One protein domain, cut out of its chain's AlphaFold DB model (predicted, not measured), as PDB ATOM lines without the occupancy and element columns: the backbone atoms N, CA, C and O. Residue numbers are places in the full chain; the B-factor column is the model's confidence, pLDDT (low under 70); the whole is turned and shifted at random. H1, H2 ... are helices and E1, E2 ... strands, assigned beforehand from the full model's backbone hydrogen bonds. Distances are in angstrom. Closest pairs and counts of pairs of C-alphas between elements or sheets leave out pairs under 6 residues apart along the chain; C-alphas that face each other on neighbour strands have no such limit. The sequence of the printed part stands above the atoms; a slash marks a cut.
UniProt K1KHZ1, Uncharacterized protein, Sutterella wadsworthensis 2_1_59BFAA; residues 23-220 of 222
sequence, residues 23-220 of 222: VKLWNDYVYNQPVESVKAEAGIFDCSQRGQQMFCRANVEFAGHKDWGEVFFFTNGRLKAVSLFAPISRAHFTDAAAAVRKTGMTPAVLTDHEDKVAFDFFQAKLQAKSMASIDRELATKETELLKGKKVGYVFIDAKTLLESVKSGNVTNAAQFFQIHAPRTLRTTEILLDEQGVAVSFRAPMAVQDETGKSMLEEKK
ATOM      1  N   VAL A  23      12.680   6.086  48.102       86.94
ATOM      2  CA  VAL A  23      11.552   5.167  47.972       86.94
ATOM      3  C   VAL A  23      12.000   3.979  47.117       86.94
ATOM      4  O   VAL A  23      11.880   4.002  45.894       86.94
ATOM      5  N   LYS A  24      12.527   2.933  47.762       90.31
ATOM      6  CA  LYS A  24      12.916   1.660  47.124       90.31
ATOM      7  C   LYS A  24      11.736   1.077  46.344       90.31
ATOM      8  O   LYS A  24      10.623   1.106  46.855       90.31
ATOM      9  N   LEU A  25      11.932   0.592  45.125       89.81
ATOM     10  CA  LEU A  25      10.913  -0.066  44.298       89.81
ATOM     11  C   LEU A  25      11.141  -1.574  44.298       89.81
ATOM     12  O   LEU A  25      10.323  -2.308  44.842       89.81
ATOM     13  N   TRP A  26      12.276  -2.007  43.757       91.25
ATOM     14  CA  TRP A  26      12.661  -3.406  43.609       91.25
ATOM     15  C   TRP A  26      14.185  -3.498  43.618       91.25
ATOM     16  O   TRP A  26      14.822  -2.698  42.937       91.25
ATOM     17  N   ASN A  27      14.770  -4.425  44.391       89.69
ATOM     18  CA  ASN A  27      16.215  -4.426  44.668       89.69
ATOM     19  C   ASN A  27      16.700  -2.993  44.944       89.69
ATOM     20  O   ASN A  27      15.961  -2.213  45.536       89.69
ATOM     21  N   ASP A  28      17.891  -2.599  44.522       91.06
ATOM     22  CA  ASP A  28      18.436  -1.277  44.846       91.06
ATOM     23  C   ASP A  28      17.853  -0.129  44.006       91.06
ATOM     24  O   ASP A  28      18.256   1.023  44.165       91.06
ATOM     25  N   TYR A  29      16.847  -0.404  43.171       94.12
ATOM     26  CA  TYR A  29      16.181   0.619  42.383       94.12
ATOM     27  C   TYR A  29      15.247   1.464  43.222       94.12
ATOM     28  O   TYR A  29      14.385   0.957  43.943       94.12
ATOM     29  N   VAL A  30      15.377   2.776  43.071       93.50
ATOM     30  CA  VAL A  30      14.580   3.755  43.804       93.50
ATOM     31  C   VAL A  30      13.730   4.577  42.850       93.50
ATOM     32  O   VAL A  30      14.115   4.912  41.729       93.50
ATOM     33  N   TYR A  31      12.534   4.914  43.307       90.81
ATOM     34  CA  TYR A  31      11.652   5.829  42.609       90.81
ATOM     35  C   TYR A  31      12.359   7.170  42.349       90.81
ATOM     36  O   TYR A  31      13.138   7.646  43.173       90.81
ATOM     37  N   ASN A  32      12.079   7.787  41.201       91.25
ATOM     38  CA  ASN A  32      12.719   9.002  40.693       91.25
ATOM     39  C   ASN A  32      14.233   8.909  40.406       91.25
ATOM     40  O   ASN A  32      14.840   9.936  40.061       91.25
ATOM     41  N   GLN A  33      14.849   7.721  40.453       93.75
ATOM     42  CA  GLN A  33      16.225   7.588  39.973       93.75
ATOM     43  C   GLN A  33      16.324   8.013  38.491       93.75
ATOM     44  O   GLN A  33      15.396   7.742  37.713       93.75
ATOM     45  N   PRO A  34      17.389   8.735  38.097       95.81
ATOM     46  CA  PRO A  34      17.579   9.160  36.715       95.81
ATOM     47  C   PRO A  34      17.658   7.967  35.763       95.81
ATOM     48  O   PRO A  34      18.297   6.964  36.062       95.81
ATOM     49  N   VAL A  35      17.078   8.100  34.574       96.25
ATOM     50  CA  VAL A  35      17.153   7.058  33.541       96.25
ATOM     51  C   VAL A  35      18.601   6.687  33.203       96.25
ATOM     52  O   VAL A  35      18.897   5.512  33.020       96.25
ATOM     53  N   GLU A  36      19.521   7.653  33.225       96.69
ATOM     54  CA  GLU A  36      20.924   7.390  32.891       96.69
ATOM     55  C   GLU A  36      21.666   6.571  33.948       96.69
ATOM     56  O   GLU A  36      22.613   5.875  33.593       96.69
ATOM     57  N   SER A  37      21.226   6.575  35.215       96.31
ATOM     58  CA  SER A  37      21.827   5.682  36.214       96.31
ATOM     59  C   SER A  37      21.443   4.228  35.952       96.31
ATOM     60  O   SER A  37      22.282   3.351  36.090       96.31
ATOM     61  N   VAL A  38      20.202   3.985  35.517       96.19
ATOM     62  CA  VAL A  38      19.713   2.635  35.202       96.19
ATOM     63  C   VAL A  38      20.321   2.129  33.901       96.19
ATOM     64  O   VAL A  38      20.819   1.013  33.855       96.19
ATOM     65  N   LYS A  39      20.334   2.950  32.842       96.12
ATOM     66  CA  LYS A  39      20.891   2.554  31.535       96.12
ATOM     67  C   LYS A  39      22.373   2.197  31.582       96.12
ATOM     68  O   LYS A  39      22.831   1.438  30.735       96.12
ATOM     69  N   ALA A  40      23.120   2.776  32.519       95.25
ATOM     70  CA  ALA A  40      24.546   2.515  32.668       95.25
ATOM     71  C   ALA A  40      24.847   1.106  33.212       95.25
ATOM     72  O   ALA A  40      25.993   0.662  33.156       95.25
ATOM     73  N   GLU A  41      23.849   0.404  33.751       95.94
ATOM     74  CA  GLU A  41      24.043  -0.924  34.314       95.94
ATOM     75  C   GLU A  41      24.148  -2.012  33.242       95.94
ATOM     76  O   GLU A  41      23.513  -1.973  32.187       95.94
ATOM     77  N   ALA A  42      24.938  -3.043  33.543       95.06
ATOM     78  CA  ALA A  42      25.151  -4.156  32.631       95.06
ATOM     79  C   ALA A  42      23.843  -4.909  32.317       95.06
ATOM     80  O   ALA A  42      22.997  -5.142  33.188       95.06
ATOM     81  N   GLY A  43      23.705  -5.320  31.053       95.75
ATOM     82  CA  GLY A  43      22.569  -6.111  30.571       95.75
ATOM     83  C   GLY A  43      21.271  -5.326  30.371       95.75
ATOM     84  O   GLY A  43      20.257  -5.940  30.048       95.75
ATOM     85  N   ILE A  44      21.295  -4.001  30.550       97.75
ATOM     86  CA  ILE A  44      20.153  -3.131  30.278       97.75
ATOM     87  C   ILE A  44      20.069  -2.821  28.782       97.75
ATOM     88  O   ILE A  44      21.050  -2.405  28.167       97.75
ATOM     89  N   PHE A  45      18.887  -2.999  28.195       97.44
ATOM     90  CA  PHE A  45      18.603  -2.673  26.797       97.44
ATOM     91  C   PHE A  45      17.299  -1.881  26.663       97.44
ATOM     92  O   PHE A  45      16.421  -1.946  27.524       97.44
ATOM     93  N   ASP A  46      17.181  -1.099  25.588       96.62
ATOM     94  CA  ASP A  46      15.958  -0.355  25.283       96.62
ATOM     95  C   ASP A  46      14.862  -1.325  24.823       96.62
ATOM     96  O   ASP A  46      15.037  -2.079  23.865       96.62
ATOM     97  N   CYS A  47      13.736  -1.307  25.526       95.88
ATOM     98  CA  CYS A  47      12.542  -2.082  25.201       95.88
ATOM     99  C   CYS A  47      11.297  -1.187  25.132       95.88
ATOM    100  O   CYS A  47      10.169  -1.657  25.304       95.88
ATOM    101  N   SER A  48      11.503   0.113  24.906       94.00
ATOM    102  CA  SER A  48      10.452   1.120  24.824       94.00
ATOM    103  C   SER A  48       9.401   0.742  23.784       94.00
ATOM    104  O   SER A  48       9.699   0.312  22.670       94.00
ATOM    105  N   GLN A  49       8.140   0.965  24.142       88.06
ATOM    106  CA  GLN A  49       6.995   0.804  23.249       88.06
ATOM    107  C   GLN A  49       6.290   2.148  23.088       88.06
ATOM    108  O   GLN A  49       6.466   3.043  23.908       88.06
ATOM    109  N   ARG A  50       5.531   2.319  21.997       82.94
ATOM    110  CA  ARG A  50       4.936   3.595  21.545       82.94
ATOM    111  C   ARG A  50       4.499   4.522  22.698       82.94
ATOM    112  O   ARG A  50       3.442   4.328  23.287       82.94
ATOM    113  N   GLY A  51       5.291   5.568  22.956       79.69
ATOM    114  CA  GLY A  51       4.983   6.620  23.935       79.69
ATOM    115  C   GLY A  51       5.368   6.319  25.390       79.69
ATOM    116  O   GLY A  51       5.131   7.160  26.252       79.69
ATOM    117  N   GLN A  52       5.982   5.170  25.667       84.62
ATOM    118  CA  GLN A  52       6.418   4.763  26.997       84.62
ATOM    119  C   GLN A  52       7.915   4.450  26.987       84.62
ATOM    120  O   GLN A  52       8.361   3.491  26.358       84.62
ATOM    121  N   GLN A  53       8.692   5.275  27.693       92.75
ATOM    122  CA  GLN A  53      10.124   5.056  27.863       92.75
ATOM    123  C   GLN A  53      10.343   3.878  28.813       92.75
ATOM    124  O   GLN A  53       9.987   3.960  29.995       92.75
ATOM    125  N   MET A  54      10.929   2.798  28.296       95.12
ATOM    126  CA  MET A  54      11.199   1.587  29.060       95.12
ATOM    127  C   MET A  54      12.583   1.035  28.770       95.12
ATOM    128  O   MET A  54      13.052   1.035  27.634       95.12
ATOM    129  N   PHE A  55      13.204   0.509  29.815       97.56
ATOM    130  CA  PHE A  55      14.418  -0.286  29.705       97.56
ATOM    131  C   PHE A  55      14.164  -1.657  30.298       97.56
ATOM    132  O   PHE A  55      13.301  -1.800  31.164       97.56
ATOM    133  N   CYS A  56      14.895  -2.654  29.823       97.88
ATOM    134  CA  CYS A  56      14.709  -4.031  30.231       97.88
ATOM    135  C   CYS A  56      16.037  -4.692  30.578       97.88
ATOM    136  O   CYS A  56      17.074  -4.359  30.005       97.88
ATOM    137  N   ARG A  57      15.975  -5.673  31.474       97.69
ATOM    138  CA  ARG A  57      17.018  -6.669  31.722       97.69
ATOM    139  C   ARG A  57      16.412  -8.058  31.578       97.69
ATOM    140  O   ARG A  57      15.280  -8.277  31.993       97.69
ATOM    141  N   ALA A  58      17.156  -8.995  31.006       97.31
ATOM    142  CA  ALA A  58      16.753 -10.398  30.926       97.31
ATOM    143  C   ALA A  58      17.488 -11.254  31.969       97.31
ATOM    144  O   ALA A  58      18.547 -10.862  32.461       97.31
ATOM    145  N   ASN A  59      16.963 -12.454  32.222       96.06
ATOM    146  CA  ASN A  59      17.564 -13.488  33.069       96.06
ATOM    147  C   ASN A  59      17.816 -13.051  34.524       96.06
ATOM    148  O   ASN A  59      18.873 -13.310  35.103       96.06
ATOM    149  N   VAL A  60      16.850 -12.338  35.098       95.69
ATOM    150  CA  VAL A  60      16.853 -11.928  36.501       95.69
ATOM    151  C   VAL A  60      16.362 -13.088  37.362       95.69
ATOM    152  O   VAL A  60      15.410 -13.789  37.017       95.69
ATOM    153  N   GLU A  61      17.024 -13.298  38.499       96.25
ATOM    154  CA  GLU A  61      16.586 -14.292  39.468       96.25
ATOM    155  C   GLU A  61      15.484 -13.722  40.364       96.25
ATOM    156  O   GLU A  61      15.678 -12.719  41.054       96.25
ATOM    157  N   PHE A  62      14.328 -14.380  40.381       97.00
ATOM    158  CA  PHE A  62      13.246 -14.068  41.301       97.00
ATOM    159  C   PHE A  62      12.422 -15.310  41.622       97.00
ATOM    160  O   PHE A  62      12.148 -16.148  40.764       97.00
ATOM    161  N   ALA A  63      12.024 -15.434  42.889       96.69
ATOM    162  CA  ALA A  63      11.198 -16.537  43.374       96.69
ATOM    163  C   ALA A  63      11.742 -17.948  43.037       96.69
ATOM    164  O   ALA A  63      10.971 -18.891  42.922       96.69
ATOM    165  N   GLY A  64      13.067 -18.098  42.902       96.38
ATOM    166  CA  GLY A  64      13.719 -19.369  42.557       96.38
ATOM    167  C   GLY A  64      13.830 -19.664  41.055       96.38
ATOM    168  O   GLY A  64      14.383 -20.699  40.691       96.38
ATOM    169  N   HIS A  65      13.365 -18.757  40.194       97.31
ATOM    170  CA  HIS A  65      13.460 -18.855  38.733       97.31
ATOM    171  C   HIS A  65      14.473 -17.837  38.208       97.31
ATOM    172  O   HIS A  65      14.613 -16.766  38.794       97.31
ATOM    173  N   LYS A  66      15.181 -18.158  37.120       96.56
ATOM    174  CA  LYS A  66      16.278 -17.334  36.558       96.56
ATOM    175  C   LYS A  66      15.948 -16.705  35.207       96.56
ATOM    176  O   LYS A  66      16.806 -16.072  34.606       96.56
ATOM    177  N   ASP A  67      14.739 -16.917  34.717       96.19
ATOM    178  CA  ASP A  67      14.238 -16.513  33.406       96.19
ATOM    179  C   ASP A  67      13.261 -15.331  33.486       96.19
ATOM    180  O   ASP A  67      12.573 -15.030  32.511       96.19
ATOM    181  N   TRP A  68      13.231 -14.603  34.611       98.06
ATOM    182  CA  TRP A  68      12.479 -13.354  34.680       98.06
ATOM    183  C   TRP A  68      13.153 -12.269  33.834       98.06
ATOM    184  O   TRP A  68      14.371 -12.088  33.842       98.06
ATOM    185  N   GLY A  69      12.346 -11.497  33.123       97.50
ATOM    186  CA  GLY A  69      12.689 -10.161  32.673       97.50
ATOM    187  C   GLY A  69      12.387  -9.138  33.761       97.50
ATOM    188  O   GLY A  69      11.470  -9.312  34.555       97.50
ATOM    189  N   GLU A  70      13.132  -8.048  33.779       97.56
ATOM    190  CA  GLU A  70      12.914  -6.879  34.624       97.56
ATOM    191  C   GLU A  70      12.705  -5.678  33.708       97.56
ATOM    192  O   GLU A  70      13.488  -5.461  32.787       97.56
ATOM    193  N   VAL A  71      11.631  -4.926  33.925       96.12
ATOM    194  CA  VAL A  71      11.212  -3.792  33.099       96.12
ATOM    195  C   VAL A  71      11.142  -2.549  33.967       96.12
ATOM    196  O   VAL A  71      10.480  -2.517  35.006       96.12
ATOM    197  N   PHE A  72      11.809  -1.506  33.501       96.38
ATOM    198  CA  PHE A  72      11.937  -0.215  34.147       96.38
ATOM    199  C   PHE A  72      11.060   0.802  33.432       96.38
ATOM    200  O   PHE A  72      11.313   1.127  32.272       96.38
ATOM    201  N   PHE A  73      10.055   1.339  34.118       93.12
ATOM    202  CA  PHE A  73       9.133   2.315  33.542       93.12
ATOM    203  C   PHE A  73       9.552   3.732  33.900       93.12
ATOM    204  O   PHE A  73       9.617   4.081  35.083       93.12
ATOM    205  N   PHE A  74       9.773   4.571  32.892       92.00
ATOM    206  CA  PHE A  74      10.175   5.957  33.088       92.00
ATOM    207  C   PHE A  74       9.087   6.939  32.672       92.00
ATOM    208  O   PHE A  74       8.309   6.721  31.744       92.00
ATOM    209  N   THR A  75       9.064   8.075  33.354       88.56
ATOM    210  CA  THR A  75       8.314   9.263  32.942       88.56
ATOM    211  C   THR A  75       9.226  10.457  33.135       88.56
ATOM    212  O   THR A  75       9.804  10.614  34.211       88.56
ATOM    213  N   ASN A  76       9.403  11.268  32.092       89.50
ATOM    214  CA  ASN A  76      10.288  12.435  32.104       89.50
ATOM    215  C   ASN A  76      11.718  12.093  32.579       89.50
ATOM    216  O   ASN A  76      12.317  12.814  33.373       89.50
ATOM    217  N   GLY A  77      12.244  10.942  32.132       91.12
ATOM    218  CA  GLY A  77      13.586  10.461  32.482       91.12
ATOM    219  C   GLY A  77      13.751  10.004  33.935       91.12
ATOM    220  O   GLY A  77      14.880   9.899  34.414       91.12
ATOM    221  N   ARG A  78      12.652   9.753  34.657       92.94
ATOM    222  CA  ARG A  78      12.640   9.357  36.075       92.94
ATOM    223  C   ARG A  78      11.942   8.018  36.257       92.94
ATOM    224  O   ARG A  78      10.837   7.851  35.740       92.94
ATOM    225  N   LEU A  79      12.562   7.083  36.983       93.00
ATOM    226  CA  LEU A  79      11.961   5.768  37.226       93.00
ATOM    227  C   LEU A  79      10.682   5.909  38.054       93.00
ATOM    228  O   LEU A  79      10.686   6.561  39.098       93.00
ATOM    229  N   LYS A  80       9.605   5.266  37.608       89.56
ATOM    230  CA  LYS A  80       8.298   5.282  38.273       89.56
ATOM    231  C   LYS A  80       7.880   3.928  38.825       89.56
ATOM    232  O   LYS A  80       7.241   3.875  39.873       89.56
ATOM    233  N   ALA A  81       8.256   2.853  38.146       91.44
ATOM    234  CA  ALA A  81       7.952   1.495  38.563       91.44
ATOM    235  C   ALA A  81       9.005   0.527  38.027       91.44
ATOM    236  O   ALA A  81       9.635   0.792  36.999       91.44
ATOM    237  N   VAL A  82       9.142  -0.600  38.719       95.62
ATOM    238  CA  VAL A  82       9.850  -1.778  38.223       95.62
ATOM    239  C   VAL A  82       8.856  -2.926  38.218       95.62
ATOM    240  O   VAL A  82       8.152  -3.129  39.213       95.62
ATOM    241  N   SER A  83       8.807  -3.664  37.116       96.31
ATOM    242  CA  SER A  83       8.036  -4.898  37.045       96.31
ATOM    243  C   SER A  83       8.910  -6.048  36.585       96.31
ATOM    244  O   SER A  83       9.769  -5.874  35.726       96.31
ATOM    245  N   LEU A  84       8.673  -7.227  37.142       97.88
ATOM    246  CA  LEU A  84       9.250  -8.470  36.659       97.88
ATOM    247  C   LEU A  84       8.248  -9.167  35.749       97.88
ATOM    248  O   LEU A  84       7.055  -9.144  36.040       97.88
ATOM    249  N   PHE A  85       8.722  -9.793  34.680       97.31
ATOM    250  CA  PHE A  85       7.900 -10.543  33.739       97.31
ATOM    251  C   PHE A  85       8.477 -11.929  33.499       97.31
ATOM    252  O   PHE A  85       9.680 -12.072  33.327       97.31
ATOM    253  N   ALA A  86       7.629 -12.941  33.444       97.31
ATOM    254  CA  ALA A  86       7.998 -14.297  33.072       97.31
ATOM    255  C   ALA A  86       6.988 -14.860  32.063       97.31
ATOM    256  O   ALA A  86       5.866 -14.350  31.975       97.31
ATOM    257  N   PRO A  87       7.343 -15.915  31.310       94.25
ATOM    258  CA  PRO A  87       6.393 -16.623  30.459       94.25
ATOM    259  C   PRO A  87       5.162 -17.123  31.230       94.25
ATOM    260  O   PRO A  87       5.175 -17.255  32.456       94.25
ATOM    261  N   ILE A  88       4.094 -17.456  30.499       93.75
ATOM    262  CA  ILE A  88       2.851 -17.991  31.076       93.75
ATOM    263  C   ILE A  88       3.168 -19.267  31.863       93.75
ATOM    264  O   ILE A  88       3.464 -20.317  31.291       93.75
ATOM    265  N   SER A  89       3.107 -19.186  33.192       92.25
ATOM    266  CA  SER A  89       3.477 -20.293  34.063       92.25
ATOM    267  C   SER A  89       2.798 -20.179  35.419       92.25
ATOM    268  O   SER A  89       2.962 -19.202  36.148       92.25
ATOM    269  N   ARG A  90       2.063 -21.233  35.793       91.75
ATOM    270  CA  ARG A  90       1.460 -21.330  37.128       91.75
ATOM    271  C   ARG A  90       2.521 -21.343  38.224       91.75
ATOM    272  O   ARG A  90       2.305 -20.708  39.242       91.75
ATOM    273  N   ALA A  91       3.654 -22.013  37.989       94.50
ATOM    274  CA  ALA A  91       4.757 -22.069  38.946       94.50
ATOM    275  C   ALA A  91       5.333 -20.670  39.207       94.50
ATOM    276  O   ALA A  91       5.418 -20.252  40.356       94.50
ATOM    277  N   HIS A  92       5.608 -19.899  38.147       96.69
ATOM    278  CA  HIS A  92       6.059 -18.513  38.295       96.69
ATOM    279  C   HIS A  92       5.065 -17.674  39.098       96.69
ATOM    280  O   HIS A  92       5.474 -16.937  39.990       96.69
ATOM    281  N   PHE A  93       3.763 -17.810  38.829       95.75
ATOM    282  CA  PHE A  93       2.732 -17.087  39.572       95.75
ATOM    283  C   PHE A  93       2.687 -17.483  41.056       95.75
ATOM    284  O   PHE A  93       2.727 -16.609  41.923       95.75
ATOM    285  N   THR A  94       2.625 -18.782  41.366       94.81
ATOM    286  CA  THR A  94       2.529 -19.269  42.753       94.81
ATOM    287  C   THR A  94       3.786 -18.952  43.553       94.81
ATOM    288  O   THR A  94       3.695 -18.526  44.707       94.81
ATOM    289  N   ASP A  95       4.957 -19.096  42.936       97.25
ATOM    290  CA  ASP A  95       6.237 -18.849  43.591       97.25
ATOM    291  C   ASP A  95       6.473 -17.349  43.780       97.25
ATOM    292  O   ASP A  95       6.932 -16.936  44.846       97.25
ATOM    293  N   ALA A  96       6.082 -16.513  42.811       97.44
ATOM    294  CA  ALA A  96       6.084 -15.059  42.963       97.44
ATOM    295  C   ALA A  96       5.165 -14.616  44.105       97.44
ATOM    296  O   ALA A  96       5.585 -13.841  44.966       97.44
ATOM    297  N   ALA A  97       3.939 -15.145  44.173       96.62
ATOM    298  CA  ALA A  97       3.014 -14.861  45.267       96.62
ATOM    299  C   ALA A  97       3.605 -15.279  46.621       96.62
ATOM    300  O   ALA A  97       3.541 -14.521  47.591       96.62
ATOM    301  N   ALA A  98       4.244 -16.448  46.699       96.38
ATOM    302  CA  ALA A  98       4.939 -16.893  47.902       96.38
ATOM    303  C   ALA A  98       6.142 -15.999  48.260       96.38
ATOM    304  O   ALA A  98       6.342 -15.688  49.435       96.38
ATOM    305  N   ALA A  99       6.930 -15.560  47.277       97.00
ATOM    306  CA  ALA A  99       8.063 -14.662  47.476       97.00
ATOM    307  C   ALA A  99       7.616 -13.284  47.985       97.00
ATOM    308  O   ALA A  99       8.201 -12.776  48.939       97.00
ATOM    309  N   VAL A 100       6.540 -12.721  47.427       96.44
ATOM    310  CA  VAL A 100       5.950 -11.457  47.897       96.44
ATOM    311  C   VAL A 100       5.399 -11.602  49.316       96.44
ATOM    312  O   VAL A 100       5.636 -10.736  50.151       96.44
ATOM    313  N   ARG A 101       4.751 -12.721  49.667       95.00
ATOM    314  CA  ARG A 101       4.294 -12.958  51.054       95.00
ATOM    315  C   ARG A 101       5.447 -12.940  52.065       95.00
ATOM    316  O   ARG A 101       5.295 -12.429  53.174       95.00
ATOM    317  N   LYS A 102       6.628 -13.440  51.681       94.69
ATOM    318  CA  LYS A 102       7.832 -13.443  52.536       94.69
ATOM    319  C   LYS A 102       8.389 -12.045  52.823       94.69
ATOM    320  O   LYS A 102       9.160 -11.907  53.766       94.69
ATOM    321  N   THR A 103       8.001 -11.013  52.069       91.06
ATOM    322  CA  THR A 103       8.429  -9.625  52.332       91.06
ATOM    323  C   THR A 103       7.593  -8.931  53.415       91.06
ATOM    324  O   THR A 103       7.841  -7.768  53.726       91.06
ATOM    325  N   GLY A 104       6.616  -9.630  54.010       92.00
ATOM    326  CA  GLY A 104       5.680  -9.068  54.990       92.00
ATOM    327  C   GLY A 104       4.407  -8.494  54.364       92.00
ATOM    328  O   GLY A 104       3.598  -7.879  55.060       92.00
ATOM    329  N   MET A 105       4.210  -8.695  53.059       94.75
ATOM    330  CA  MET A 105       2.992  -8.287  52.369       94.75
ATOM    331  C   MET A 105       1.929  -9.390  52.408       94.75
ATOM    332  O   MET A 105       2.222 -10.575  52.266       94.75
ATOM    333  N   THR A 106       0.669  -8.991  52.545       94.75
ATOM    334  CA  THR A 106      -0.495  -9.880  52.604       94.75
ATOM    335  C   THR A 106      -1.409  -9.615  51.405       94.75
ATOM    336  O   THR A 106      -1.611  -8.451  51.048       94.75
ATOM    337  N   PRO A 107      -1.983 -10.662  50.777       95.62
ATOM    338  CA  PRO A 107      -3.011 -10.499  49.755       95.62
ATOM    339  C   PRO A 107      -4.210  -9.721  50.306       95.62
ATOM    340  O   PRO A 107      -4.874 -10.176  51.235       95.62
ATOM    341  N   ALA A 108      -4.493  -8.562  49.721       96.88
ATOM    342  CA  ALA A 108      -5.702  -7.794  49.995       96.88
ATOM    343  C   ALA A 108      -6.850  -8.227  49.077       96.88
ATOM    344  O   ALA A 108      -7.992  -8.331  49.523       96.88
ATOM    345  N   VAL A 109      -6.537  -8.477  47.801       97.44
ATOM    346  CA  VAL A 109      -7.515  -8.778  46.749       97.44
ATOM    347  C   VAL A 109      -6.974  -9.853  45.818       97.44
ATOM    348  O   VAL A 109      -5.796  -9.824  45.457       97.44
ATOM    349  N   LEU A 110      -7.859 -10.757  45.409       97.50
ATOM    350  CA  LEU A 110      -7.679 -11.669  44.284       97.50
ATOM    351  C   LEU A 110      -8.799 -11.420  43.269       97.50
ATOM    352  O   LEU A 110      -9.973 -11.393  43.654       97.50
ATOM    353  N   THR A 111      -8.452 -11.263  41.997       96.62
ATOM    354  CA  THR A 111      -9.403 -11.071  40.899       96.62
ATOM    355  C   THR A 111      -9.382 -12.227  39.909       96.62
ATOM    356  O   THR A 111      -8.365 -12.904  39.731       96.62
ATOM    357  N   ASP A 112     -10.529 -12.459  39.278       92.94
ATOM    358  CA  ASP A 112     -10.703 -13.460  38.233       92.94
ATOM    359  C   ASP A 112     -10.388 -12.919  36.825       92.94
ATOM    360  O   ASP A 112      -9.873 -11.817  36.635       92.94
ATOM    361  N   HIS A 113     -10.711 -13.730  35.818       90.50
ATOM    362  CA  HIS A 113     -10.494 -13.422  34.411       90.50
ATOM    363  C   HIS A 113     -11.309 -12.241  33.858       90.50
ATOM    364  O   HIS A 113     -10.938 -11.704  32.815       90.50
ATOM    365  N   GLU A 114     -12.380 -11.828  34.538       88.88
ATOM    366  CA  GLU A 114     -13.198 -10.656  34.196       88.88
ATOM    367  C   GLU A 114     -12.844  -9.444  35.076       88.88
ATOM    368  O   GLU A 114     -13.608  -8.482  35.137       88.88
ATOM    369  N   ASP A 115     -11.712  -9.499  35.788       87.81
ATOM    370  CA  ASP A 115     -11.288  -8.507  36.783       87.81
ATOM    371  C   ASP A 115     -12.270  -8.347  37.958       87.81
ATOM    372  O   ASP A 115     -12.229  -7.354  38.693       87.81
ATOM    373  N   LYS A 116     -13.141  -9.337  38.192       93.56
ATOM    374  CA  LYS A 116     -14.057  -9.337  39.336       93.56
ATOM    375  C   LYS A 116     -13.337  -9.834  40.578       93.56
ATOM    376  O   LYS A 116     -12.545 -10.772  40.529       93.56
ATOM    377  N   VAL A 117     -13.643  -9.219  41.719       95.69
ATOM    378  CA  VAL A 117     -13.087  -9.615  43.017       95.69
ATOM    379  C   VAL A 117     -13.613 -10.999  43.396       95.69
ATOM    380  O   VAL A 117     -14.795 -11.175  43.678       95.69
ATOM    381  N   ALA A 118     -12.717 -11.980  43.409       96.19
ATOM    382  CA  ALA A 118     -12.997 -13.365  43.772       96.19
ATOM    383  C   ALA A 118     -12.671 -13.665  45.245       96.19
ATOM    384  O   ALA A 118     -13.234 -14.597  45.824       96.19
ATOM    385  N   PHE A 119     -11.766 -12.880  45.838       97.38
ATOM    386  CA  PHE A 119     -11.490 -12.858  47.270       97.38
ATOM    387  C   PHE A 119     -11.110 -11.439  47.712       97.38
ATOM    388  O   PHE A 119     -10.305 -10.769  47.062       97.38
ATOM    389  N   ASP A 120     -11.670 -11.018  48.843       96.94
ATOM    390  CA  ASP A 120     -11.417  -9.739  49.503       96.94
ATOM    391  C   ASP A 120     -11.055 -10.015  50.963       96.94
ATOM    392  O   ASP A 120     -11.875 -10.524  51.733       96.94
ATOM    393  N   PHE A 121      -9.826  -9.680  51.357       96.31
ATOM    394  CA  PHE A 121      -9.359  -9.948  52.713       96.31
ATOM    395  C   PHE A 121     -10.192  -9.205  53.764       96.31
ATOM    396  O   PHE A 121     -10.463  -9.755  54.832       96.31
ATOM    397  N   PHE A 122     -10.592  -7.959  53.497       94.81
ATOM    398  CA  PHE A 122     -11.333  -7.143  54.457       94.81
ATOM    399  C   PHE A 122     -12.702  -7.765  54.733       94.81
ATOM    400  O   PHE A 122     -13.066  -7.948  55.895       94.81
ATOM    401  N   GLN A 123     -13.407  -8.193  53.681       94.19
ATOM    402  CA  GLN A 123     -14.674  -8.915  53.825       94.19
ATOM    403  C   GLN A 123     -14.481 -10.264  54.523       94.19
ATOM    404  O   GLN A 123     -15.182 -10.563  55.495       94.19
ATOM    405  N   ALA A 124     -13.501 -11.058  54.081       93.94
ATOM    406  CA  ALA A 124     -13.213 -12.365  54.662       93.94
ATOM    407  C   ALA A 124     -12.896 -12.246  56.157       93.94
ATOM    408  O   ALA A 124     -13.366 -13.042  56.963       93.94
ATOM    409  N   LYS A 125     -12.157 -11.212  56.570       91.81
ATOM    410  CA  LYS A 125     -11.794 -11.000  57.973       91.81
ATOM    411  C   LYS A 125     -12.973 -10.606  58.859       91.81
ATOM    412  O   LYS A 125     -12.960 -10.966  60.036       91.81
ATOM    413  N   LEU A 126     -13.979  -9.921  58.317       88.31
ATOM    414  CA  LEU A 126     -15.221  -9.619  59.036       88.31
ATOM    415  C   LEU A 126     -16.100 -10.862  59.240       88.31
ATOM    416  O   LEU A 126     -16.821 -10.946  60.231       88.31
ATOM    417  N   GLN A 127     -16.040 -11.824  58.318       87.44
ATOM    418  CA  GLN A 127     -16.884 -13.025  58.334       87.44
ATOM    419  C   GLN A 127     -16.207 -14.232  59.001       87.44
ATOM    420  O   GLN A 127     -16.870 -15.108  59.563       87.44
ATOM    421  N   ALA A 128     -14.880 -14.311  58.930       85.12
ATOM    422  CA  ALA A 128     -14.129 -15.490  59.322       85.12
ATOM    423  C   ALA A 128     -13.902 -15.585  60.833       85.12
ATOM    424  O   ALA A 128     -13.498 -14.641  61.510       85.12
ATOM    425  N   LYS A 129     -14.032 -16.811  61.347       79.06
ATOM    426  CA  LYS A 129     -13.787 -17.141  62.761       79.06
ATOM    427  C   LYS A 129     -12.296 -17.189  63.130       79.06
ATOM    428  O   LYS A 129     -11.959 -17.200  64.308       79.06
ATOM    429  N   SER A 130     -11.396 -17.280  62.146       91.19
ATOM    430  CA  SER A 130      -9.941 -17.354  62.355       91.19
ATOM    431  C   SER A 130      -9.160 -17.017  61.081       91.19
ATOM    432  O   SER A 130      -9.690 -17.143  59.979       91.19
ATOM    433  N   MET A 131      -7.880 -16.654  61.226       91.00
ATOM    434  CA  MET A 131      -6.965 -16.453  60.088       91.00
ATOM    435  C   MET A 131      -6.807 -17.718  59.237       91.00
ATOM    436  O   MET A 131      -6.912 -17.645  58.023       91.00
ATOM    437  N   ALA A 132      -6.714 -18.895  59.864       94.12
ATOM    438  CA  ALA A 132      -6.622 -20.170  59.149       94.12
ATOM    439  C   ALA A 132      -7.858 -20.481  58.278       94.12
ATOM    440  O   ALA A 132      -7.794 -21.298  57.361       94.12
ATOM    441  N   SER A 133      -9.018 -19.881  58.568       93.75
ATOM    442  CA  SER A 133     -10.182 -19.967  57.678       93.75
ATOM    443  C   SER A 133      -9.998 -19.101  56.434       93.75
ATOM    444  O   SER A 133     -10.308 -19.557  55.340       93.75
ATOM    445  N   ILE A 134      -9.466 -17.890  56.611       94.75
ATOM    446  CA  ILE A 134      -9.184 -16.941  55.529       94.75
ATOM    447  C   ILE A 134      -8.119 -17.520  54.595       94.75
ATOM    448  O   ILE A 134      -8.306 -17.523  53.385       94.75
ATOM    449  N   ASP A 135      -7.048 -18.090  55.154       93.50
ATOM    450  CA  ASP A 135      -5.964 -18.691  54.371       93.50
ATOM    451  C   ASP A 135      -6.463 -19.868  53.518       93.50
ATOM    452  O   ASP A 135      -6.093 -20.002  52.353       93.50
ATOM    453  N   ARG A 136      -7.353 -20.705  54.072       94.69
ATOM    454  CA  ARG A 136      -7.971 -21.819  53.334       94.69
ATOM    455  C   ARG A 136      -8.906 -21.340  52.230       94.69
ATOM    456  O   ARG A 136      -8.896 -21.917  51.143       94.69
ATOM    457  N   GLU A 137      -9.711 -20.317  52.498       95.31
ATOM    458  CA  GLU A 137     -10.584 -19.718  51.489       95.31
ATOM    459  C   GLU A 137      -9.759 -19.132  50.342       95.31
ATOM    460  O   GLU A 137      -9.995 -19.473  49.184       95.31
ATOM    461  N   LEU A 138      -8.739 -18.335  50.668       95.50
ATOM    462  CA  LEU A 138      -7.813 -17.768  49.699       95.50
ATOM    463  C   LEU A 138      -7.157 -18.857  48.841       95.50
ATOM    464  O   LEU A 138      -7.197 -18.758  47.620       95.50
ATOM    465  N   ALA A 139      -6.598 -19.903  49.457       94.44
ATOM    466  CA  ALA A 139      -5.949 -21.000  48.735       94.44
ATOM    467  C   ALA A 139      -6.925 -21.749  47.810       94.44
ATOM    468  O   ALA A 139      -6.568 -22.131  46.693       94.44
ATOM    469  N   THR A 140      -8.176 -21.921  48.249       95.50
ATOM    470  CA  THR A 140      -9.236 -22.528  47.432       95.50
ATOM    471  C   THR A 140      -9.543 -21.657  46.215       95.50
ATOM    472  O   THR A 140      -9.573 -22.158  45.092       95.50
ATOM    473  N   LYS A 141      -9.725 -20.347  46.415       95.56
ATOM    474  CA  LYS A 141      -9.992 -19.395  45.328       95.56
ATOM    475  C   LYS A 141      -8.816 -19.304  44.357       95.56
ATOM    476  O   LYS A 141      -9.038 -19.378  43.156       95.56
ATOM    477  N   GLU A 142      -7.586 -19.211  44.859       94.12
ATOM    478  CA  GLU A 142      -6.363 -19.195  44.043       94.12
ATOM    479  C   GLU A 142      -6.296 -20.443  43.147       94.12
ATOM    480  O   GLU A 142      -6.158 -20.325  41.930       94.12
ATOM    481  N   THR A 143      -6.511 -21.633  43.721       93.31
ATOM    482  CA  THR A 143      -6.508 -22.909  42.982       93.31
ATOM    483  C   THR A 143      -7.567 -22.951  41.878       93.31
ATOM    484  O   THR A 143      -7.289 -23.422  40.773       93.31
ATOM    485  N   GLU A 144      -8.780 -22.465  42.151       93.88
ATOM    486  CA  GLU A 144      -9.855 -22.428  41.156       93.88
ATOM    487  C   GLU A 144      -9.560 -21.439  40.025       93.88
ATOM    488  O   GLU A 144      -9.697 -21.786  38.851       93.88
ATOM    489  N   LEU A 145      -9.094 -20.233  40.349       93.50
ATOM    490  CA  LEU A 145      -8.819 -19.199  39.349       93.50
ATOM    491  C   LEU A 145      -7.624 -19.536  38.460       93.50
ATOM    492  O   LEU A 145      -7.645 -19.220  37.273       93.50
ATOM    493  N   LEU A 146      -6.625 -20.250  38.984       91.25
ATOM    494  CA  LEU A 146      -5.477 -20.724  38.206       91.25
ATOM    495  C   LEU A 146      -5.854 -21.723  37.096       91.25
ATOM    496  O   LEU A 146      -5.035 -21.994  36.210       91.25
ATOM    497  N   LYS A 147      -7.077 -22.273  37.102       90.25
ATOM    498  CA  LYS A 147      -7.621 -23.041  35.968       90.25
ATOM    499  C   LYS A 147      -7.980 -22.143  34.779       90.25
ATOM    500  O   LYS A 147      -8.004 -22.631  33.651       90.25
ATOM    501  N   GLY A 148      -8.264 -20.868  35.036       87.69
ATOM    502  CA  GLY A 148      -8.559 -19.855  34.033       87.69
ATOM    503  C   GLY A 148      -7.311 -19.313  33.338       87.69
ATOM    504  O   GLY A 148      -6.192 -19.781  33.541       87.69
ATOM    505  N   LYS A 149      -7.532 -18.310  32.487       87.00
ATOM    506  CA  LYS A 149      -6.479 -17.663  31.693       87.00
ATOM    507  C   LYS A 149      -5.885 -16.422  32.343       87.00
ATOM    508  O   LYS A 149      -4.815 -16.000  31.930       87.00
ATOM    509  N   LYS A 150      -6.596 -15.823  33.301       94.25
ATOM    510  CA  LYS A 150      -6.204 -14.573  33.937       94.25
ATOM    511  C   LYS A 150      -6.527 -14.594  35.425       94.25
ATOM    512  O   LYS A 150      -7.625 -15.004  35.804       94.25
ATOM    513  N   VAL A 151      -5.564 -14.165  36.237       96.06
ATOM    514  CA  VAL A 151      -5.670 -14.055  37.697       96.06
ATOM    515  C   VAL A 151      -4.869 -12.845  38.157       96.06
ATOM    516  O   VAL A 151      -3.699 -12.714  37.800       96.06
ATOM    517  N   GLY A 152      -5.481 -11.976  38.958       96.25
ATOM    518  CA  GLY A 152      -4.824 -10.798  39.518       96.25
ATOM    519  C   GLY A 152      -4.715 -10.865  41.036       96.25
ATOM    520  O   GLY A 152      -5.653 -11.254  41.722       96.25
ATOM    521  N   TYR A 153      -3.581 -10.441  41.573       96.25
ATOM    522  CA  TYR A 153      -3.338 -10.264  42.996       96.25
ATOM    523  C   TYR A 153      -2.966  -8.823  43.297       96.25
ATOM    524  O   TYR A 153      -2.124  -8.243  42.612       96.25
ATOM    525  N   VAL A 154      -3.498  -8.299  44.398       96.88
ATOM    526  CA  VAL A 154      -3.009  -7.067  45.023       96.88
ATOM    527  C   VAL A 154      -2.541  -7.388  46.433       96.88
ATOM    528  O   VAL A 154      -3.324  -7.830  47.276       96.88
ATOM    529  N   PHE A 155      -1.265  -7.136  46.695       97.50
ATOM    530  CA  PHE A 155      -0.638  -7.260  48.002       97.50
ATOM    531  C   PHE A 155      -0.404  -5.885  48.612       97.50
ATOM    532  O   PHE A 155       0.005  -4.952  47.916       97.50
ATOM    533  N   ILE A 156      -0.588  -5.785  49.927       95.81
ATOM    534  CA  ILE A 156      -0.222  -4.611  50.727       95.81
ATOM    535  C   ILE A 156       0.490  -5.046  52.007       95.81
ATOM    536  O   ILE A 156       0.463  -6.221  52.363       95.81
ATOM    537  N   ASP A 157       1.120  -4.113  52.714       93.25
ATOM    538  CA  ASP A 157       1.737  -4.395  54.012       93.25
ATOM    539  C   ASP A 157       0.724  -4.981  55.021       93.25
ATOM    540  O   ASP A 157      -0.370  -4.440  55.228       93.25
ATOM    541  N   ALA A 158       1.106  -6.089  55.665       92.88
ATOM    542  CA  ALA A 158       0.255  -6.827  56.591       92.88
ATOM    543  C   ALA A 158      -0.187  -5.982  57.791       92.88
ATOM    544  O   ALA A 158      -1.328  -6.113  58.245       92.88
ATOM    545  N   LYS A 159       0.690  -5.106  58.303       92.19
ATOM    546  CA  LYS A 159       0.358  -4.236  59.439       92.19
ATOM    547  C   LYS A 159      -0.769  -3.283  59.056       92.19
ATOM    548  O   LYS A 159      -1.798  -3.273  59.732       92.19
ATOM    549  N   THR A 160      -0.608  -2.563  57.948       92.31
ATOM    550  CA  THR A 160      -1.622  -1.621  57.449       92.31
ATOM    551  C   THR A 160      -2.973  -2.309  57.235       92.31
ATOM    552  O   THR A 160      -4.015  -1.801  57.658       92.31
ATOM    553  N   LEU A 161      -2.961  -3.492  56.622       91.94
ATOM    554  CA  LEU A 161      -4.162  -4.280  56.354       91.94
ATOM    555  C   LEU A 161      -4.885  -4.700  57.648       91.94
ATOM    556  O   LEU A 161      -6.089  -4.481  57.789       91.94
ATOM    557  N   LEU A 162      -4.160  -5.255  58.622       90.75
ATOM    558  CA  LEU A 162      -4.747  -5.720  59.883       90.75
ATOM    559  C   LEU A 162      -5.232  -4.568  60.773       90.75
ATOM    560  O   LEU A 162      -6.273  -4.705  61.418       90.75
ATOM    561  N   GLU A 163      -4.508  -3.450  60.823       91.25
ATOM    562  CA  GLU A 163      -4.935  -2.240  61.541       91.25
ATOM    563  C   GLU A 163      -6.221  -1.661  60.942       91.25
ATOM    564  O   GLU A 163      -7.150  -1.319  61.678       91.25
ATOM    565  N   SER A 164      -6.323  -1.646  59.613       89.88
ATOM    566  CA  SER A 164      -7.507  -1.155  58.904       89.88
ATOM    567  C   SER A 164      -8.748  -1.989  59.212       89.88
ATOM    568  O   SER A 164      -9.802  -1.422  59.501       89.88
ATOM    569  N   VAL A 165      -8.630  -3.322  59.247       87.62
ATOM    570  CA  VAL A 165      -9.761  -4.178  59.639       87.62
ATOM    571  C   VAL A 165     -10.115  -4.005  61.119       87.62
ATOM    572  O   VAL A 165     -11.292  -3.900  61.459       87.62
ATOM    573  N   LYS A 166      -9.120  -3.926  62.014       86.81
ATOM    574  CA  LYS A 166      -9.355  -3.729  63.459       86.81
ATOM    575  C   LYS A 166     -10.101  -2.433  63.772       86.81
ATOM    576  O   LYS A 166     -10.829  -2.395  64.758       86.81
ATOM    577  N   SER A 167      -9.930  -1.395  62.952       84.25
ATOM    578  CA  SER A 167     -10.647  -0.127  63.123       84.25
ATOM    579  C   SER A 167     -12.170  -0.261  62.983       84.25
ATOM    580  O   SER A 167     -12.892   0.621  63.434       84.25
ATOM    581  N   GLY A 168     -12.658  -1.331  62.340       81.69
ATOM    582  CA  GLY A 168     -14.080  -1.554  62.059       81.69
ATOM    583  C   GLY A 168     -14.667  -0.651  60.966       81.69
ATOM    584  O   GLY A 168     -15.810  -0.848  60.571       81.69
ATOM    585  N   ASN A 169     -13.894   0.305  60.441       85.06
ATOM    586  CA  ASN A 169     -14.375   1.296  59.472       85.06
ATOM    587  C   ASN A 169     -14.284   0.826  58.014       85.06
ATOM    588  O   ASN A 169     -14.817   1.482  57.122       85.06
ATOM    589  N   VAL A 170     -13.603  -0.294  57.764       91.56
ATOM    590  CA  VAL A 170     -13.328  -0.815  56.425       91.56
ATOM    591  C   VAL A 170     -14.025  -2.155  56.246       91.56
ATOM    592  O   VAL A 170     -13.725  -3.116  56.952       91.56
ATOM    593  N   THR A 171     -14.938  -2.217  55.279       90.75
ATOM    594  CA  THR A 171     -15.758  -3.408  55.014       90.75
ATOM    595  C   THR A 171     -15.314  -4.208  53.801       90.75
ATOM    596  O   THR A 171     -15.630  -5.389  53.705       90.75
ATOM    597  N   ASN A 172     -14.592  -3.580  52.874       94.06
ATOM    598  CA  ASN A 172     -14.101  -4.196  51.648       94.06
ATOM    599  C   ASN A 172     -12.892  -3.425  51.100       94.06
ATOM    600  O   ASN A 172     -12.632  -2.278  51.486       94.06
ATOM    601  N   ALA A 173     -12.167  -4.049  50.180       93.56
ATOM    602  CA  ALA A 173     -10.973  -3.497  49.566       93.56
ATOM    603  C   ALA A 173     -11.255  -2.237  48.738       93.56
ATOM    604  O   ALA A 173     -10.447  -1.313  48.763       93.56
ATOM    605  N   ALA A 174     -12.393  -2.147  48.040       92.50
ATOM    606  CA  ALA A 174     -12.725  -0.949  47.264       92.50
ATOM    607  C   ALA A 174     -12.855   0.280  48.178       92.50
ATOM    608  O   ALA A 174     -12.223   1.306  47.931       92.50
ATOM    609  N   GLN A 175     -13.588   0.144  49.285       92.62
ATOM    610  CA  GLN A 175     -13.705   1.174  50.317       92.62
ATOM    611  C   GLN A 175     -12.334   1.515  50.915       92.62
ATOM    612  O   GLN A 175     -12.016   2.690  51.096       92.62
ATOM    613  N   PHE A 176     -11.511   0.499  51.199       93.88
ATOM    614  CA  PHE A 176     -10.153   0.707  51.691       93.88
ATOM    615  C   PHE A 176      -9.341   1.575  50.727       93.88
ATOM    616  O   PHE A 176      -8.931   2.668  51.106       93.88
ATOM    617  N   PHE A 177      -9.151   1.131  49.484       90.94
ATOM    618  CA  PHE A 177      -8.304   1.819  48.509       90.94
ATOM    619  C   PHE A 177      -8.822   3.212  48.134       90.94
ATOM    620  O   PHE A 177      -8.015   4.092  47.851       90.94
ATOM    621  N   GLN A 178     -10.138   3.437  48.156       88.69
ATOM    622  CA  GLN A 178     -10.724   4.731  47.794       88.69
ATOM    623  C   GLN A 178     -10.697   5.763  48.926       88.69
ATOM    624  O   GLN A 178     -10.568   6.954  48.652       88.69
ATOM    625  N   ILE A 179     -10.865   5.334  50.182       89.25
ATOM    626  CA  ILE A 179     -11.160   6.252  51.298       89.25
ATOM    627  C   ILE A 179     -10.113   6.169  52.412       89.25
ATOM    628  O   ILE A 179      -9.765   7.189  53.004       89.25
ATOM    629  N   HIS A 180      -9.621   4.969  52.722       89.88
ATOM    630  CA  HIS A 180      -8.855   4.715  53.949       89.88
ATOM    631  C   HIS A 180      -7.380   4.402  53.717       89.88
ATOM    632  O   HIS A 180      -6.591   4.489  54.660       89.88
ATOM    633  N   ALA A 181      -6.997   4.026  52.498       90.12
ATOM    634  CA  ALA A 181      -5.631   3.671  52.177       90.12
ATOM    635  C   ALA A 181      -4.707   4.862  52.473       90.12
ATOM    636  O   ALA A 181      -4.915   5.959  51.940       90.12
ATOM    637  N   PRO A 182      -3.688   4.681  53.333       89.38
ATOM    638  CA  PRO A 182      -2.778   5.766  53.629       89.38
ATOM    639  C   PRO A 182      -2.020   6.143  52.359       89.38
ATOM    640  O   PRO A 182      -1.661   5.298  51.544       89.38
ATOM    641  N   ARG A 183      -1.698   7.425  52.210       85.81
ATOM    642  CA  ARG A 183      -0.908   7.928  51.076       85.81
ATOM    643  C   ARG A 183       0.461   7.246  50.942       85.81
ATOM    644  O   ARG A 183       1.012   7.176  49.848       85.81
ATOM    645  N   THR A 184       0.997   6.736  52.048       87.06
ATOM    646  CA  THR A 184       2.254   5.982  52.116       87.06
ATOM    647  C   THR A 184       2.106   4.507  51.721       87.06
ATOM    648  O   THR A 184       3.114   3.805  51.641       87.06
ATOM    649  N   LEU A 185       0.879   4.027  51.470       90.19
ATOM    650  CA  LEU A 185       0.601   2.637  51.126       90.19
ATOM    651  C   LEU A 185       1.329   2.242  49.851       90.19
ATOM    652  O   LEU A 185       1.202   2.898  48.816       90.19
ATOM    653  N   ARG A 186       2.033   1.120  49.931       89.62
ATOM    654  CA  ARG A 186       2.669   0.468  48.794       89.62
ATOM    655  C   ARG A 186       1.869  -0.753  48.386       89.62
ATOM    656  O   ARG A 186       1.406  -1.499  49.250       89.62
ATOM    657  N   THR A 187       1.776  -0.972  47.082       92.69
ATOM    658  CA  THR A 187       1.179  -2.177  46.514       92.69
ATOM    659  C   THR A 187       2.230  -2.983  45.764       92.69
ATOM    660  O   THR A 187       3.187  -2.449  45.193       92.69
ATOM    661  N   THR A 188       2.068  -4.299  45.798       95.62
ATOM    662  CA  THR A 188       2.713  -5.207  44.852       95.62
ATOM    663  C   THR A 188       1.612  -5.980  44.170       95.62
ATOM    664  O   THR A 188       0.747  -6.550  44.830       95.62
ATOM    665  N   GLU A 189       1.611  -5.944  42.850       96.00
ATOM    666  CA  GLU A 189       0.583  -6.587  42.041       96.00
ATOM    667  C   GLU A 189       1.192  -7.775  41.320       96.00
ATOM    668  O   GLU A 189       2.300  -7.661  40.804       96.00
ATOM    669  N   ILE A 190       0.478  -8.898  41.280       97.44
ATOM    670  CA  ILE A 190       0.857 -10.045  40.453       97.44
ATOM    671  C   ILE A 190      -0.277 -10.309  39.479       97.44
ATOM    672  O   ILE A 190      -1.414 -10.482  39.901       97.44
ATOM    673  N   LEU A 191       0.022 -10.346  38.190       96.94
ATOM    674  CA  LEU A 191      -0.934 -10.664  37.140       96.94
ATOM    675  C   LEU A 191      -0.426 -11.883  36.383       96.94
ATOM    676  O   LEU A 191       0.698 -11.872  35.904       96.94
ATOM    677  N   LEU A 192      -1.247 -12.918  36.273       96.62
ATOM    678  CA  LEU A 192      -1.105 -13.954  35.255       96.62
ATOM    679  C   LEU A 192      -2.134 -13.654  34.169       96.62
ATOM    680  O   LEU A 192      -3.303 -13.469  34.506       96.62
ATOM    681  N   ASP A 193      -1.727 -13.622  32.905       94.25
ATOM    682  CA  ASP A 193      -2.618 -13.531  31.746       94.25
ATOM    683  C   ASP A 193      -2.035 -14.249  30.506       94.25
ATOM    684  O   ASP A 193      -1.102 -15.049  30.610       94.25
ATOM    685  N   GLU A 194      -2.599 -13.992  29.321       92.25
ATOM    686  CA  GLU A 194      -2.134 -14.576  28.052       92.25
ATOM    687  C   GLU A 194      -0.756 -14.057  27.591       92.25
ATOM    688  O   GLU A 194      -0.195 -14.601  26.642       92.25
ATOM    689  N   GLN A 195      -0.199 -13.023  28.225       91.06
ATOM    690  CA  GLN A 195       1.133 -12.489  27.927       91.06
ATOM    691  C   GLN A 195       2.204 -13.076  28.849       91.06
ATOM    692  O   GLN A 195       3.365 -13.176  28.449       91.06
ATOM    693  N   GLY A 196       1.828 -13.493  30.058       94.62
ATOM    694  CA  GLY A 196       2.750 -14.105  31.004       94.62
ATOM    695  C   GLY A 196       2.370 -13.865  32.455       94.62
ATOM    696  O   GLY A 196       1.206 -13.657  32.790       94.62
ATOM    697  N   VAL A 197       3.377 -13.907  33.323       97.25
ATOM    698  CA  VAL A 197       3.273 -13.491  34.722       97.25
ATOM    699  C   VAL A 197       4.004 -12.172  34.892       97.25
ATOM    700  O   VAL A 197       5.187 -12.094  34.582       97.25
ATOM    701  N   ALA A 198       3.332 -11.157  35.421       97.25
ATOM    702  CA  ALA A 198       3.909  -9.866  35.752       97.25
ATOM    703  C   ALA A 198       3.852  -9.626  37.263       97.25
ATOM    704  O   ALA A 198       2.803  -9.822  37.872       97.25
ATOM    705  N   VAL A 199       4.940  -9.149  37.864       97.88
ATOM    706  CA  VAL A 199       4.994  -8.683  39.258       97.88
ATOM    707  C   VAL A 199       5.365  -7.212  39.246       97.88
ATOM    708  O   VAL A 199       6.469  -6.875  38.840       97.88
ATOM    709  N   SER A 200       4.470  -6.327  39.669       95.62
ATOM    710  CA  SER A 200       4.690  -4.879  39.631       95.62
ATOM    711  C   SER A 200       4.916  -4.317  41.027       95.62
ATOM    712  O   SER A 200       4.030  -4.388  41.880       95.62
ATOM    713  N   PHE A 201       6.084  -3.712  41.246       93.19
ATOM    714  CA  PHE A 201       6.447  -3.058  42.500       93.19
ATOM    715  C   PHE A 201       6.212  -1.556  42.381       93.19
ATOM    716  O   PHE A 201       6.973  -0.837  41.723       93.19
ATOM    717  N   ARG A 202       5.141  -1.062  43.009       87.12
ATOM    718  CA  ARG A 202       4.740   0.341  42.872       87.12
ATOM    719  C   ARG A 202       5.252   1.215  44.014       87.12
ATOM    720  O   ARG A 202       5.409   0.775  45.157       87.12
ATOM    721  N   ALA A 203       5.483   2.486  43.693       85.94
ATOM    722  CA  ALA A 203       5.723   3.533  44.680       85.94
ATOM    723  C   ALA A 203       4.479   3.751  45.571       85.94
ATOM    724  O   ALA A 203       3.389   3.299  45.217       85.94
ATOM    725  N   PRO A 204       4.598   4.464  46.703       85.56
ATOM    726  CA  PRO A 204       3.451   4.849  47.514       85.56
ATOM    727  C   PRO A 204       2.351   5.574  46.724       85.56
ATOM    728  O   PRO A 204       2.649   6.312  45.785       85.56
ATOM    729  N   MET A 205       1.087   5.416  47.122       79.69
ATOM    730  CA  MET A 205      -0.062   6.017  46.419       79.69
ATOM    731  C   MET A 205       0.055   7.536  46.213       79.69
ATOM    732  O   MET A 205      -0.216   8.014  45.115       79.69
ATOM    733  N   ALA A 206       0.526   8.297  47.213       70.75
ATOM    734  CA  ALA A 206       0.746   9.748  47.074       70.75
ATOM    735  C   ALA A 206       1.608  10.094  45.854       70.75
ATOM    736  O   ALA A 206       1.321  11.028  45.112       70.75
ATOM    737  N   VAL A 207       2.637   9.286  45.638       69.81
ATOM    738  CA  VAL A 207       3.648   9.481  44.607       69.81
ATOM    739  C   VAL A 207       3.113   9.100  43.215       69.81
ATOM    740  O   VAL A 207       3.490   9.695  42.199       69.81
ATOM    741  N   GLN A 208       2.201   8.127  43.155       67.38
ATOM    742  CA  GLN A 208       1.504   7.752  41.924       67.38
ATOM    743  C   GLN A 208       0.488   8.822  41.501       67.38
ATOM    744  O   GLN A 208       0.434   9.180  40.325       67.38
ATOM    745  N   ASP A 209      -0.258   9.383  42.455       63.72
ATOM    746  CA  ASP A 209      -1.267  10.413  42.189       63.72
ATOM    747  C   ASP A 209      -0.651  11.718  41.669       63.72
ATOM    748  O   ASP A 209      -1.205  12.354  40.773       63.72
ATOM    749  N   GLU A 210       0.514  12.109  42.190       56.72
ATOM    750  CA  GLU A 210       1.286  13.249  41.679       56.72
ATOM    751  C   GLU A 210       1.748  13.028  40.234       56.72
ATOM    752  O   GLU A 210       1.660  13.938  39.412       56.72
ATOM    753  N   THR A 211       2.151  11.799  39.897       54.75
ATOM    754  CA  THR A 211       2.526  11.425  38.523       54.75
ATOM    755  C   THR A 211       1.306  11.427  37.592       54.75
ATOM    756  O   THR A 211       1.386  11.912  36.465       54.75
ATOM    757  N   GLY A 212       0.147  10.952  38.062       55.09
ATOM    758  CA  GLY A 212      -1.111  11.007  37.308       55.09
ATOM    759  C   GLY A 212      -1.595  12.440  37.060       55.09
ATOM    760  O   GLY A 212      -2.038  12.762  35.955       55.09
ATOM    761  N   LYS A 213      -1.456  13.327  38.053       50.59
ATOM    762  CA  LYS A 213      -1.775  14.757  37.921       50.59
ATOM    763  C   LYS A 213      -0.819  15.481  36.977       50.59
ATOM    764  O   LYS A 213      -1.300  16.170  36.081       50.59
ATOM    765  N   SER A 214       0.495  15.274  37.099       47.59
ATOM    766  CA  SER A 214       1.474  15.929  36.219       47.59
ATOM    767  C   SER A 214       1.272  15.541  34.750       47.59
ATOM    768  O   SER A 214       1.364  16.386  33.866       47.59
ATOM    769  N   MET A 215       0.913  14.280  34.475       45.19
ATOM    770  CA  MET A 215       0.595  13.815  33.118       45.19
ATOM    771  C   MET A 215      -0.703  14.417  32.554       45.19
ATOM    772  O   MET A 215      -0.819  14.614  31.342       45.19
ATOM    773  N   LEU A 216      -1.698  14.692  33.403       35.28
ATOM    774  CA  LEU A 216      -2.953  15.337  33.002       35.28
ATOM    775  C   LEU A 216      -2.777  16.835  32.734       35.28
ATOM    776  O   LEU A 216      -3.429  17.370  31.840       35.28
ATOM    777  N   GLU A 217      -1.904  17.506  33.482       41.88
ATOM    778  CA  GLU A 217      -1.559  18.912  33.258       41.88
ATOM    779  C   GLU A 217      -0.725  19.082  31.980       41.88
ATOM    780  O   GLU A 217      -1.036  19.942  31.157       41.88
ATOM    781  N   GLU A 218       0.232  18.187  31.719       42.00
ATOM    782  CA  GLU A 218       1.054  18.213  30.500       42.00
ATOM    783  C   GLU A 218       0.232  17.970  29.217       42.00
ATOM    784  O   GLU A 218       0.519  18.550  28.169       42.00
ATOM    785  N   LYS A 219      -0.847  17.178  29.298       42.50
ATOM    786  CA  LYS A 219      -1.815  16.997  28.198       42.50
ATOM    787  C   LYS A 219      -2.716  18.208  27.948       42.50
ATOM    788  O   LYS A 219      -3.298  18.286  26.875       42.50
ATOM    789  N   LYS A 220      -2.875  19.109  28.920       43.53
ATOM    790  CA  LYS A 220      -3.665  20.344  28.766       43.53
ATOM    791  C   LYS A 220      -2.832  21.521  28.253       43.53
ATOM    792  O   LYS A 220      -3.407  22.519  27.833       43.53
TER     793      LYS A 220
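What this domain is: This is residues 23 to 220 of the 222 residues of an uncharacterized protein of Sutterella wadsworthensis 2_1_59BFAA (UniProt K1KHZ1). One strongly twisted sheet of nine antiparallel strands runs through the length of the domain and curls round H2. H3, H4, H5 and H6 gather at its E6 and E7 end, H1 sits at the E2 end, and H7 only grazes the sheet. The 198 printed residues hold seven named helices and ten named strands, along the chain E1 H1 E2 E3 E4 E5 H2 E6 E7 H3 H4 E8 H5 H6 E9 E10 H7; the sheet order is E2 E3 E4 E5 E10 E9 E8 E6 E7. The class is mixed, helices and strands; the whole is compact, with a radius of gyration of the C-alphas of 17.5 A and spans of 52 by 37 by 29 A.

Where its parts are: In sheet order the strands are E2, residues 44 to 46; E3, 53 to 62, 23.6 A; E4, 65 to 75, 29.2 A; E5, 78 to 86, 24.3 A; E10, 197 to 202; E9, 187 to 192; E8, 151 to 157, 20.4 A; E6, 105 to 111; and E7, 117 to 120. E1, residues 24 to 26, begins with C-alpha 24 at (12.916, 1.660, 47.124) and pairs with no named strand. The helices are H1, 35 to 39; H2, 90 to 101; H3, 121 to 127; H4, 131 to 145, 21.0 A; H5, 158 to 166; H6, 173 to 180; and H7, 205 to 218, 20.1 A, ending with C-alpha 218 at (1.054, 18.213, 30.500).

How they stand to each other: E2 to E5 form a meander, each strand the antiparallel neighbour of the one before; N 57 and O 70 of E3 and E4 are 2.8 A apart, within hydrogen-bond range. E3 bends by 81 degrees at residue 59. E9 and E10 are a hairpin, with N 191 and O 198 at 2.8 A. H2 is on the sheet; its Phe 93 and Val 197 of E10 have C-alphas 6.1 A apart. H2 and H4 on one face of the sheet make two layers. E7, H3, H4 and E8 form a split strand-helix-strand unit, two strands that run the same way with E6 between them, and its crossover is right-handed. H4 lies over E6 and E7 at a height over the sheet of 9.4 A. With residues 131 to 134 alone it touches H3 at a steep tilt of 56 degrees, closest at the C-alphas of Ala 124 and Ile 134, 6.2 A. In H1 to H7 every O i to N i+4 pair is within hydrogen-bond range.

The domain as a whole: The C-alphas farthest apart, of Ala 40 and Lys 129, are 52.5 A apart. The printed part has no cut, and no link is long. Its mean pLDDT is 90.1, with residues 207 to 220 under 70.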